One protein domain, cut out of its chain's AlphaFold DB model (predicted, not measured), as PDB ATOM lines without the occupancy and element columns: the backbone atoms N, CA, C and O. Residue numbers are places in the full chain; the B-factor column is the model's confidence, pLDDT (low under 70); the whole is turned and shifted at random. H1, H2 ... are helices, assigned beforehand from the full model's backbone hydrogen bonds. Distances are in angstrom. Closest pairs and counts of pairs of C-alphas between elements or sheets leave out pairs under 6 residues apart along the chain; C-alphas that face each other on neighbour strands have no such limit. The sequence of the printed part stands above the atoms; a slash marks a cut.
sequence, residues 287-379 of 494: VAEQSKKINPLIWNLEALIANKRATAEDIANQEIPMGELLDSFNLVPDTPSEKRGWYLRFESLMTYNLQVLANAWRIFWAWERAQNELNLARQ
ATOM      1  N   VAL A 287     137.768 184.554 192.225       46.50
ATOM      2  CA  VAL A 287     137.709 185.026 193.625       46.50
ATOM      3  C   VAL A 287     138.665 186.206 193.842       46.50
ATOM      4  O   VAL A 287     138.328 187.163 194.538       46.50
ATOM      5  N   ALA A 288     139.822 186.179 193.176       48.81
ATOM      6  CA  ALA A 288     140.781 187.284 193.146       48.81
ATOM      7  C   ALA A 288     140.204 188.542 192.468       48.81
ATOM      8  O   ALA A 288     140.425 189.667 192.913       48.81
ATOM      9  N   GLU A 289     139.414 188.370 191.408       48.97
ATOM     10  CA  GLU A 289     138.790 189.494 190.707       48.97
ATOM     11  C   GLU A 289     137.638 190.126 191.509       48.97
ATOM     12  O   GLU A 289     137.402 191.336 191.432       48.97
ATOM     13  N   GLN A 290     136.952 189.332 192.335       46.12
ATOM     14  CA  GLN A 290     135.893 189.811 193.221       46.12
ATOM     15  C   GLN A 290     136.457 190.540 194.453       46.12
ATOM     16  O   GLN A 290     135.941 191.600 194.808       46.12
ATOM     17  N   SER A 291     137.560 190.065 195.050       49.62
ATOM     18  CA  SER A 291     138.220 190.771 196.164       49.62
ATOM     19  C   SER A 291     138.813 192.121 195.733       49.62
ATOM     20  O   SER A 291     138.693 193.106 196.466       49.62
ATOM     21  N   LYS A 292     139.341 192.210 194.503       55.69
ATOM     22  CA  LYS A 292     139.846 193.455 193.897       55.69
ATOM     23  C   LYS A 292     138.768 194.537 193.744       55.69
ATOM     24  O   LYS A 292     139.080 195.722 193.839       55.69
ATOM     25  N   LYS A 293     137.505 194.150 193.526       53.84
ATOM     26  CA  LYS A 293     136.364 195.083 193.459       53.84
ATOM     27  C   LYS A 293     135.877 195.533 194.838       53.84
ATOM     28  O   LYS A 293     135.322 196.621 194.941       53.84
ATOM     29  N   ILE A 294     136.072 194.710 195.869       57.69
ATOM     30  CA  ILE A 294     135.570 194.963 197.226       57.69
ATOM     31  C   ILE A 294     136.523 195.868 198.013       57.69
ATOM     32  O   ILE A 294     136.057 196.722 198.756       57.69
ATOM     33  N   ASN A 295     137.846 195.727 197.861       69.38
ATOM     34  CA  ASN A 295     138.789 196.593 198.573       69.38
ATOM     35  C   ASN A 295     140.072 196.867 197.763       69.38
ATOM     36  O   ASN A 295     141.085 196.184 197.945       69.38
ATOM     37  N   PRO A 296     140.050 197.867 196.861       73.00
ATOM     38  CA  PRO A 296     141.170 198.142 195.962       73.00
ATOM     39  C   PRO A 296     142.441 198.577 196.707       73.00
ATOM     40  O   PRO A 296     143.540 198.294 196.236       73.00
ATOM     41  N   LEU A 297     142.310 199.204 197.882       72.94
ATOM     42  CA  LEU A 297     143.452 199.620 198.701       72.94
ATOM     43  C   LEU A 297     144.204 198.411 199.276       72.94
ATOM     44  O   LEU A 297     145.413 198.304 199.086       72.94
ATOM     45  N   ILE A 298     143.493 197.470 199.910       72.19
ATOM     46  CA  ILE A 298     144.100 196.239 200.448       72.19
ATOM     47  C   ILE A 298     144.733 195.421 199.323       72.19
ATOM     48  O   ILE A 298     145.865 194.967 199.459       72.19
ATOM     49  N   TRP A 299     144.047 195.298 198.187       74.81
ATOM     50  CA  TRP A 299     144.577 194.573 197.036       74.81
ATOM     51  C   TRP A 299     145.870 195.196 196.487       74.81
ATOM     52  O   TRP A 299     146.814 194.481 196.159       74.81
ATOM     53  N   ASN A 300     145.943 196.528 196.397       74.88
ATOM     54  CA  ASN A 300     147.149 197.219 195.934       74.88
ATOM     55  C   ASN A 300     148.329 197.028 196.900       74.88
ATOM     56  O   ASN A 300     149.459 196.864 196.442       74.88
ATOM     57  N   LEU A 301     148.074 196.996 198.211       71.88
ATOM     58  CA  LEU A 301     149.091 196.709 199.228       71.88
ATOM     59  C   LEU A 301     149.567 195.252 199.165       71.88
ATOM     60  O   LEU A 301     150.770 194.992 199.151       71.88
ATOM     61  N   GLU A 302     148.638 194.302 199.045       76.38
ATOM     62  CA  GLU A 302     148.954 192.882 198.855       76.38
ATOM     63  C   GLU A 302     149.784 192.669 197.576       76.38
ATOM     64  O   GLU A 302     150.779 191.945 197.598       76.38
ATOM     65  N   ALA A 303     149.452 193.356 196.478       75.06
ATOM     66  CA  ALA A 303     150.197 193.294 195.220       75.06
ATOM     67  C   ALA A 303     151.594 193.940 195.303       75.06
ATOM     68  O   ALA A 303     152.543 193.440 194.690       75.06
ATOM     69  N   LEU A 304     151.738 195.032 196.062       70.94
ATOM     70  CA  LEU A 304     153.025 195.686 196.314       70.94
ATOM     71  C   LEU A 304     153.982 194.740 197.059       70.94
ATOM     72  O   LEU A 304     155.143 194.591 196.670       70.94
ATOM     73  N   ILE A 305     153.466 194.044 198.073       67.81
ATOM     74  CA  ILE A 305     154.214 193.085 198.896       67.81
ATOM     75  C   ILE A 305     154.509 191.794 198.115       67.81
ATOM     76  O   ILE A 305     155.637 191.293 198.131       67.81
ATOM     77  N   ALA A 306     153.533 191.275 197.365       69.62
ATOM     78  CA  ALA A 306     153.673 190.040 196.590       69.62
ATOM     79  C   ALA A 306     154.709 190.145 195.458       69.62
ATOM     80  O   ALA A 306     155.367 189.156 195.133       69.62
ATOM     81  N   ASN A 307     154.926 191.338 194.893       66.88
ATOM     82  CA  ASN A 307     155.911 191.556 193.830       66.88
ATOM     83  C   ASN A 307     157.383 191.532 194.299       66.88
ATOM     84  O   ASN A 307     158.275 191.798 193.492       66.88
ATOM     85  N   LYS A 308     157.666 191.192 195.570       53.19
ATOM     86  CA  LYS A 308     159.010 190.978 196.165       53.19
ATOM     87  C   LYS A 308     160.027 192.122 195.991       53.19
ATOM     88  O   LYS A 308     161.201 191.938 196.302       53.19
ATOM     89  N   ARG A 309     159.607 193.288 195.494       55.84
ATOM     90  CA  ARG A 309     160.467 194.460 195.262       55.84
ATOM     91  C   ARG A 309     160.286 195.569 196.293       55.84
ATOM     92  O   ARG A 309     161.131 196.450 196.329       55.84
ATOM     93  N   ALA A 310     159.236 195.521 197.111       64.62
ATOM     94  CA  ALA A 310     159.057 196.470 198.201       64.62
ATOM     95  C   ALA A 310     159.917 196.043 199.395       64.62
ATOM     96  O   ALA A 310     159.724 194.974 199.978       64.62
ATOM     97  N   THR A 311     160.900 196.868 199.725       74.38
ATOM     98  CA  THR A 311     161.680 196.748 200.953       74.38
ATOM     99  C   THR A 311     160.832 197.173 202.156       74.38
ATOM    100  O   THR A 311     159.805 197.838 202.019       74.38
ATOM    101  N   ALA A 312     161.260 196.809 203.370       67.06
ATOM    102  CA  ALA A 312     160.602 197.285 204.591       67.06
ATOM    103  C   ALA A 312     160.590 198.825 204.680       67.06
ATOM    104  O   ALA A 312     159.671 199.396 205.258       67.06
ATOM    105  N   GLU A 313     161.582 199.485 204.074       69.94
ATOM    106  CA  GLU A 313     161.675 200.941 203.964       69.94
ATOM    107  C   GLU A 313     160.616 201.513 203.007       69.94
ATOM    108  O   GLU A 313     159.961 202.495 203.347       69.94
ATOM    109  N   ASP A 314     160.352 200.852 201.875       73.75
ATOM    110  CA  ASP A 314     159.284 201.256 200.944       73.75
ATOM    111  C   ASP A 314     157.894 201.172 201.599       73.75
ATOM    112  O   ASP A 314     157.061 202.059 201.417       73.75
ATOM    113  N   ILE A 315     157.656 200.133 202.409       70.69
ATOM    114  CA  ILE A 315     156.401 199.953 203.159       70.69
ATOM    115  C   ILE A 315     156.291 200.991 204.289       70.69
ATOM    116  O   ILE A 315     155.226 201.576 204.501       70.69
ATOM    117  N   ALA A 316     157.388 201.249 205.008       68.88
ATOM    118  CA  ALA A 316     157.431 202.221 206.101       68.88
ATOM    119  C   ALA A 316     157.185 203.662 205.627       68.88
ATOM    120  O   ALA A 316     156.570 204.441 206.352       68.88
ATOM    121  N   ASN A 317     157.614 203.991 204.406       75.94
ATOM    122  CA  ASN A 317     157.463 205.318 203.809       75.94
ATOM    123  C   ASN A 317     156.163 205.487 203.007       75.94
ATOM    124  O   ASN A 317     155.931 206.546 202.426       75.94
ATOM    125  N   GLN A 318     155.309 204.462 202.948       79.31
ATOM    126  CA  GLN A 318     154.069 204.537 202.188       79.31
ATOM    127  C   GLN A 318     153.052 205.455 202.876       79.31
ATOM    128  O   GLN A 318     152.455 205.118 203.898       79.31
ATOM    129  N   GLU A 319     152.814 206.628 202.304       82.88
ATOM    130  CA  GLU A 319     151.770 207.520 202.792       82.88
ATOM    131  C   GLU A 319     150.405 207.040 202.294       82.88
ATOM    132  O   GLU A 319     150.133 207.039 201.095       82.88
ATOM    133  N   ILE A 320     149.537 206.629 203.223       83.00
ATOM    134  CA  ILE A 320     148.123 206.369 202.935       83.00
ATOM    135  C   ILE A 320     147.298 207.459 203.626       83.00
ATOM    136  O   ILE A 320     147.253 207.497 204.866       83.00
ATOM    137  N   PRO A 321     146.649 208.360 202.868       85.00
ATOM    138  CA  PRO A 321     145.777 209.377 203.434       85.00
ATOM    139  C   PRO A 321     144.659 208.755 204.278       85.00
ATOM    140  O   PRO A 321     144.083 207.728 203.924       85.00
ATOM    141  N   MET A 322     144.281 209.422 205.374       78.44
ATOM    142  CA  MET A 322     143.186 208.968 206.246       78.44
ATOM    143  C   MET A 322     141.870 208.748 205.478       78.44
ATOM    144  O   MET A 322     141.123 207.831 205.803       78.44
ATOM    145  N   GLY A 323     141.598 209.569 204.455       82.00
ATOM    146  CA  GLY A 323     140.410 209.427 203.609       82.00
ATOM    147  C   GLY A 323     140.354 208.077 202.895       82.00
ATOM    148  O   GLY A 323     139.335 207.403 202.957       82.00
ATOM    149  N   GLU A 324     141.473 207.618 202.329       85.31
ATOM    150  CA  GLU A 324     141.536 206.329 201.628       85.31
ATOM    151  C   GLU A 324     141.372 205.140 202.581       85.31
ATOM    152  O   GLU A 324     140.727 204.147 202.240       85.31
ATOM    153  N   LEU A 325     141.913 205.246 203.801       83.94
ATOM    154  CA  LEU A 325     141.692 204.244 204.846       83.94
ATOM    155  C   LEU A 325     140.217 204.177 205.248       83.94
ATOM    156  O   LEU A 325     139.678 203.083 205.408       83.94
ATOM    157  N   LEU A 326     139.559 205.328 205.390       84.88
ATOM    158  CA  LEU A 326     138.146 205.395 205.746       84.88
ATOM    159  C   LEU A 326     137.255 204.847 204.624       84.88
ATOM    160  O   LEU A 326     136.335 204.078 204.899       84.88
ATOM    161  N   ASP A 327     137.558 205.170 203.369       85.38
ATOM    162  CA  ASP A 327     136.847 204.635 202.206       85.38
ATOM    163  C   ASP A 327     137.009 203.113 202.122       85.38
ATOM    164  O   ASP A 327     136.025 202.383 202.002       85.38
ATOM    165  N   SER A 328     138.237 202.611 202.292       88.94
ATOM    166  CA  SER A 328     138.524 201.175 202.368       88.94
ATOM    167  C   SER A 328     137.772 200.492 203.511       88.94
ATOM    168  O   SER A 328     137.249 199.393 203.327       88.94
ATOM    169  N   PHE A 329     137.696 201.130 204.680       88.44
ATOM    170  CA  PHE A 329     136.957 200.615 205.829       88.44
ATOM    171  C   PHE A 329     135.454 200.544 205.552       88.44
ATOM    172  O   PHE A 329     134.807 199.562 205.914       88.44
ATOM    173  N   ASN A 330     134.885 201.555 204.897       88.38
ATOM    174  CA  ASN A 330     133.454 201.638 204.601       88.38
ATOM    175  C   ASN A 330     132.989 200.624 203.546       88.38
ATOM    176  O   ASN A 330     131.820 200.249 203.548       88.38
ATOM    177  N   LEU A 331     133.891 200.143 202.687       84.94
ATOM    178  CA  LEU A 331     133.595 199.078 201.721       84.94
ATOM    179  C   LEU A 331     133.456 197.688 202.363       84.94
ATOM    180  O   LEU A 331     132.911 196.772 201.749       84.94
ATOM    181  N   VAL A 332     133.951 197.515 203.589       84.56
ATOM    182  CA  VAL A 332     133.816 196.266 204.348       84.56
ATOM    183  C   VAL A 332     132.419 196.211 204.958       84.56
ATOM    184  O   VAL A 332     131.997 197.224 205.531       84.56
ATOM    185  N   PRO A 333     131.699 195.075 204.896       88.25
ATOM    186  CA  PRO A 333     130.349 195.039 205.433       88.25
ATOM    187  C   PRO A 333     130.335 195.296 206.946       88.25
ATOM    188  O   PRO A 333     131.339 195.141 207.649       88.25
ATOM    189  N   ASP A 334     129.196 195.789 207.433       86.00
ATOM    190  CA  ASP A 334     129.066 196.371 208.773       86.00
ATOM    191  C   ASP A 334     128.879 195.308 209.868       86.00
ATOM    192  O   ASP A 334     127.963 195.375 210.685       86.00
ATOM    193  N   THR A 335     129.732 194.281 209.853       83.81
ATOM    194  CA  THR A 335     129.750 193.210 210.852       83.81
ATOM    195  C   THR A 335     131.043 193.259 211.678       83.81
ATOM    196  O   THR A 335     132.115 193.537 211.130       83.81
ATOM    197  N   PRO A 336     130.998 192.966 212.996       77.19
ATOM    198  CA  PRO A 336     132.197 192.977 213.843       77.19
ATOM    199  C   PRO A 336     133.329 192.085 213.334       77.19
ATOM    200  O   PRO A 336     134.493 192.485 213.360       77.19
ATOM    201  N   SER A 337     133.001 190.899 212.822       71.25
ATOM    202  CA  SER A 337     133.983 189.954 212.285       71.25
ATOM    203  C   SER A 337     134.695 190.500 211.048       71.25
ATOM    204  O   SER A 337     135.918 190.389 210.950       71.25
ATOM    205  N   GLU A 338     133.970 191.119 210.115       81.62
ATOM    206  CA  GLU A 338     134.555 191.635 208.876       81.62
ATOM    207  C   GLU A 338     135.336 192.930 209.111       81.62
ATOM    208  O   GLU A 338     136.457 193.057 208.611       81.62
ATOM    209  N   LYS A 339     134.824 193.850 209.943       87.94
ATOM    210  CA  LYS A 339     135.559 195.067 210.333       87.94
ATOM    211  C   LYS A 339     136.850 194.744 211.085       87.94
ATOM    212  O   LYS A 339     137.884 195.356 210.817       87.94
ATOM    213  N   ARG A 340     136.832 193.742 211.974       80.56
ATOM    214  CA  ARG A 340     138.050 193.263 212.650       80.56
ATOM    215  C   ARG A 340     139.004 192.593 211.664       80.56
ATOM    216  O   ARG A 340     140.207 192.832 211.716       80.56
ATOM    217  N   GLY A 341     138.476 191.807 210.724       76.56
ATOM    218  CA  GLY A 341     139.256 191.207 209.641       76.56
ATOM    219  C   GLY A 341     139.979 192.242 208.774       76.56
ATOM    220  O   GLY A 341     141.130 192.025 208.402       76.56
ATOM    221  N   TRP A 342     139.348 193.386 208.501       89.50
ATOM    222  CA  TRP A 342     139.977 194.508 207.800       89.50
ATOM    223  C   TRP A 342     141.167 195.083 208.571       89.50
ATOM    224  O   TRP A 342     142.248 195.230 207.999       89.50
ATOM    225  N   TYR A 343     141.003 195.340 209.872       85.00
ATOM    226  CA  TYR A 343     142.080 195.887 210.700       85.00
ATOM    227  C   TYR A 343     143.276 194.926 210.778       85.00
ATOM    228  O   TYR A 343     144.410 195.334 210.541       85.00
ATOM    229  N   LEU A 344     143.020 193.633 211.009       76.75
ATOM    230  CA  LEU A 344     144.071 192.609 211.082       76.75
ATOM    231  C   LEU A 344     144.846 192.463 209.764       76.75
ATOM    232  O   LEU A 344     146.054 192.222 209.773       76.75
ATOM    233  N   ARG A 345     144.180 192.643 208.616       78.00
ATOM    234  CA  ARG A 345     144.871 192.693 207.319       78.00
ATOM    235  C   ARG A 345     145.809 193.894 207.244       78.00
ATOM    236  O   ARG A 345     146.964 193.710 206.871       78.00
ATOM    237  N   PHE A 346     145.374 195.081 207.664       79.94
ATOM    238  CA  PHE A 346     146.243 196.261 207.722       79.94
ATOM    239  C   PHE A 346     147.432 196.075 208.667       79.94
ATOM    240  O   PHE A 346     148.553 196.409 208.295       79.94
ATOM    241  N   GLU A 347     147.219 195.482 209.839       76.94
ATOM    242  CA  GLU A 347     148.288 195.153 210.787       76.94
ATOM    243  C   GLU A 347     149.358 194.242 210.166       76.94
ATOM    244  O   GLU A 347     150.559 194.485 210.321       76.94
ATOM    245  N   SER A 348     148.921 193.239 209.398       72.06
ATOM    246  CA  SER A 348     149.812 192.296 208.717       72.06
ATOM    247  C   SER A 348     150.557 192.893 207.518       72.06
ATOM    248  O   SER A 348     151.693 192.506 207.256       72.06
ATOM    249  N   LEU A 349     149.938 193.830 206.791       74.38
ATOM    250  CA  LEU A 349     150.507 194.408 205.567       74.38
ATOM    251  C   LEU A 349     151.383 195.634 205.866       74.38
ATOM    252  O   LEU A 349     152.373 195.866 205.182       74.38
ATOM    253  N   MET A 350     151.047 196.398 206.909       77.06
ATOM    254  CA  MET A 350     151.662 197.690 207.232       77.06
ATOM    255  C   MET A 350     152.446 197.662 208.548       77.06
ATOM    256  O   MET A 350     152.611 198.698 209.186       77.06
ATOM    257  N   THR A 351     152.968 196.498 208.958       73.38
ATOM    258  CA  THR A 351     153.663 196.291 210.250       73.38
ATOM    259  C   THR A 351     154.800 197.294 210.515       73.38
ATOM    260  O   THR A 351     155.094 197.607 211.666       73.38
ATOM    261  N   TYR A 352     155.423 197.833 209.462       67.44
ATOM    262  CA  TYR A 352     156.529 198.798 209.555       67.44
ATOM    263  C   TYR A 352     156.107 200.267 209.391       67.44
ATOM    264  O   TYR A 352     156.942 201.157 209.526       67.44
ATOM    265  N   ASN A 353     154.822 200.540 209.150       75.88
ATOM    266  CA  ASN A 353     154.283 201.882 208.950       75.88
ATOM    267  C   ASN A 353     153.339 202.265 210.099       75.88
ATOM    268  O   ASN A 353     152.111 202.163 210.019       75.88
ATOM    269  N   LEU A 354     153.945 202.711 211.204       70.44
ATOM    270  CA  LEU A 354     153.241 203.008 212.456       70.44
ATOM    271  C   LEU A 354     152.168 204.095 212.303       70.44
ATOM    272  O   LEU A 354     151.175 204.077 213.028       70.44
ATOM    273  N   GLN A 355     152.342 205.029 211.366       75.12
ATOM    274  CA  GLN A 355     151.374 206.096 211.123       75.12
ATOM    275  C   GLN A 355     150.091 205.557 210.482       75.12
ATOM    276  O   GLN A 355     148.993 205.877 210.945       75.12
ATOM    277  N   VAL A 356     150.214 204.712 209.455       75.44
ATOM    278  CA  VAL A 356     149.065 204.061 208.809       75.44
ATOM    279  C   VAL A 356     148.350 203.133 209.791       75.44
ATOM    280  O   VAL A 356     147.124 203.182 209.881       75.44
ATOM    281  N   LEU A 357     149.097 202.368 210.595       74.69
ATOM    282  CA  LEU A 357     148.516 201.515 211.637       74.69
ATOM    283  C   LEU A 357     147.759 202.317 212.696       74.69
ATOM    284  O   LEU A 357     146.630 201.972 213.032       74.69
ATOM    285  N   ALA A 358     148.332 203.423 213.179       72.50
ATOM    286  CA  ALA A 358     147.662 204.294 214.140       72.50
ATOM    287  C   ALA A 358     146.360 204.883 213.570       72.50
ATOM    288  O   ALA A 358     145.373 205.030 214.293       72.50
ATOM    289  N   ASN A 359     146.333 205.201 212.275       76.88
ATOM    290  CA  ASN A 359     145.142 205.711 211.603       76.88
ATOM    291  C   ASN A 359     144.076 204.623 211.391       76.88
ATOM    292  O   ASN A 359     142.911 204.853 211.718       76.88
ATOM    293  N   ALA A 360     144.464 203.426 210.938       80.38
ATOM    294  CA  ALA A 360     143.561 202.280 210.803       80.38
ATOM    295  C   ALA A 360     142.958 201.866 212.157       80.38
ATOM    296  O   ALA A 360     141.753 201.632 212.259       80.38
ATOM    297  N   TRP A 361     143.775 201.870 213.217       85.75
ATOM    298  CA  TRP A 361     143.343 201.628 214.592       85.75
ATOM    299  C   TRP A 361     142.299 202.656 215.043       85.75
ATOM    300  O   TRP A 361     141.235 202.286 215.534       85.75
ATOM    301  N   ARG A 362     142.550 203.955 214.815       81.50
ATOM    302  CA  ARG A 362     141.594 205.023 215.160       81.50
ATOM    303  C   ARG A 362     140.241 204.845 214.472       81.50
ATOM    304  O   ARG A 362     139.223 205.056 215.125       81.50
ATOM    305  N   ILE A 363     140.228 204.471 213.190       83.94
ATOM    306  CA  ILE A 363     138.992 204.238 212.427       83.94
ATOM    307  C   ILE A 363     138.215 203.053 213.016       83.94
ATOM    308  O   ILE A 363     137.038 203.201 213.345       83.94
ATOM    309  N   PHE A 364     138.880 201.910 213.212       89.69
ATOM    310  CA  PHE A 364     138.252 200.703 213.752       89.69
ATOM    311  C   PHE A 364     137.637 200.943 215.142       89.69
ATOM    312  O   PHE A 364     136.456 200.671 215.353       89.69
ATOM    313  N   TRP A 365     138.386 201.555 216.063       85.50
ATOM    314  CA  TRP A 365     137.908 201.817 217.428       85.50
ATOM    315  C   TRP A 365     136.869 202.937 217.527       85.50
ATOM    316  O   TRP A 365     136.113 203.002 218.499       85.50
ATOM    317  N   ALA A 366     136.834 203.870 216.572       81.25
ATOM    318  CA  ALA A 366     135.738 204.833 216.482       81.25
ATOM    319  C   ALA A 366     134.432 204.133 216.080       81.25
ATOM    320  O   ALA A 366     133.390 204.385 216.683       81.25
ATOM    321  N   TRP A 367     134.506 203.217 215.113       93.56
ATOM    322  CA  TRP A 367     133.369 202.411 214.685       93.56
ATOM    323  C   TRP A 367     132.862 201.473 215.790       93.56
ATOM    324  O   TRP A 367     131.666 201.448 216.069       93.56
ATOM    325  N   GLU A 368     133.755 200.749 216.467       88.31
ATOM    326  CA  GLU A 368     133.377 199.793 217.516       88.31
ATOM    327  C   GLU A 368     132.675 200.481 218.695       88.31
ATOM    328  O   GLU A 368     131.638 200.015 219.171       88.31
ATOM    329  N   ARG A 369     133.172 201.655 219.109       83.81
ATOM    330  CA  ARG A 369     132.495 202.484 220.115       83.81
ATOM    331  C   ARG A 369     131.085 202.881 219.679       83.81
ATOM    332  O   ARG A 369     130.157 202.736 220.470       83.81
ATOM    333  N   ALA A 370     130.907 203.301 218.426       83.94
ATOM    334  CA  ALA A 370     129.588 203.646 217.900       83.94
ATOM    335  C   ALA A 370     128.624 202.441 217.889       83.94
ATOM    336  O   ALA A 370     127.448 202.589 218.220       83.94
ATOM    337  N   GLN A 371     129.109 201.233 217.573       88.00
ATOM    338  CA  GLN A 371     128.297 200.010 217.642       88.00
ATOM    339  C   GLN A 371     127.901 199.659 219.078       88.00
ATOM    340  O   GLN A 371     126.756 199.279 219.328       88.00
ATOM    341  N   ASN A 372     128.813 199.824 220.036       79.00
ATOM    342  CA  ASN A 372     128.525 199.594 221.450       79.00
ATOM    343  C   ASN A 372     127.474 200.576 221.979       79.00
ATOM    344  O   ASN A 372     126.528 200.158 222.648       79.00
ATOM    345  N   GLU A 373     127.566 201.856 221.614       81.75
ATOM    346  CA  GLU A 373     126.550 202.861 221.948       81.75
ATOM    347  C   GLU A 373     125.186 202.539 221.316       81.75
ATOM    348  O   GLU A 373     124.158 202.603 221.996       81.75
ATOM    349  N   LEU A 374     125.155 202.108 220.050       81.62
ATOM    350  CA  LEU A 374     123.928 201.663 219.377       81.62
ATOM    351  C   LEU A 374     123.314 200.425 220.044       81.62
ATOM    352  O   LEU A 374     122.093 200.344 220.195       81.62
ATOM    353  N   ASN A 375     124.138 199.464 220.463       77.25
ATOM    354  CA  ASN A 375     123.681 198.262 221.156       77.25
ATOM    355  C   ASN A 375     123.124 198.590 222.546       77.25
ATOM    356  O   ASN A 375     122.054 198.090 222.900       77.25
ATOM    357  N   LEU A 376     123.776 199.482 223.293       75.56
ATOM    358  CA  LEU A 376     123.277 199.988 224.574       75.56
ATOM    359  C   LEU A 376     121.959 200.753 224.406       75.56
ATOM    360  O   LEU A 376     121.018 200.527 225.167       75.56
ATOM    361  N   ALA A 377     121.836 201.590 223.371       78.81
ATOM    362  CA  ALA A 377     120.590 202.286 223.058       78.81
ATOM    363  C   ALA A 377     119.455 201.301 222.720       78.81
ATOM    364  O   ALA A 377     118.342 201.431 223.233       78.81
ATOM    365  N   ARG A 378     119.732 200.259 221.923       77.62
ATOM    366  CA  ARG A 378     118.763 199.192 221.604       77.62
ATOM    367  C   ARG A 378     118.329 198.403 222.841       77.62
ATOM    368  O   ARG A 378     117.165 198.019 222.942       77.62
ATOM    369  N   GLN A 379     119.240 198.175 223.787       73.81
ATOM    370  CA  GLN A 379     118.931 197.512 225.054       73.81
ATOM    371  C   GLN A 379     118.117 198.416 225.990       73.81
ATOM    372  O   GLN A 379     117.137 197.953 226.570       73.81
TER     373      GLN A 379
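This is residues 287 to 379 of the 494 residues of an uncharacterized protein of Arthrobotrys oligospora (strain ATCC 24927 / CBS 115.81 / DSM 1491) (UniProt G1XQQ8). A helical hairpin of H5 and the much longer H6 forms one side of this model, with H2 packed on the end of H5, H4 packed on H6, and H2 and H4 meeting at about a right angle. H1 hangs off H2, short H3 lies in the stretch between H2 and H4, and residues 372 to 379 of H6 stick out as a tail. The printed part has 93 residues with six named helices, H1 to H6 in order, and no named strand; its class is all helix. It is only just compact, close to loose, with a radius of gyration of the C-alphas of 14.4 A and spans of 51 by 30 by 19 A.

H1, residues 287 to 294, is close to but not clearly touching H2, residues 296 to 306; their closest C-alphas, Lys 292 and Trp 299, are 5.8 A apart. H3, residues 312 to 316, is near H2. H4, residues 322 to 330, touches H2 about perpendicular at 75 degrees, closest at the C-alphas of Leu 297 and Ser 328, 6.3 A. H5, residues 336 to 349, touches H2 with residues 345 to 349 alone, closest at the C-alphas of Leu 301 and Leu 349, 6.9 A. H6, residues 354 to 379, forms a hairpin with H5 at a shallow tilt of 8 degrees, opposite ways; the closest C-alphas, Glu 347 and Leu 357, are 6.4 A apart. H6 touches H4 with residues 359 to 363 alone, closest at the C-alphas of Leu 325 and Ala 360, 6.5 A. Every O i to N i+4 pair is within hydrogen-bond range in H2, H3, H4, H5 and H6, and 3 of 4 in H1.

H1 begins at C-alpha 287 (137.709, 185.026, 193.625). H2 is 14.9 A long, H5 20.1 A and H6 37.0 A, ending at C-alpha 379 (118.931, 197.512, 225.054).

The C-alphas farthest apart, Arg 309 and Gln 379, are 51.2 A apart. The printed part has no cut, and its five links are tight. Mean pLDDT of the printed part is 75.7; it is under 70 for 19 residues, among them 287 to 295.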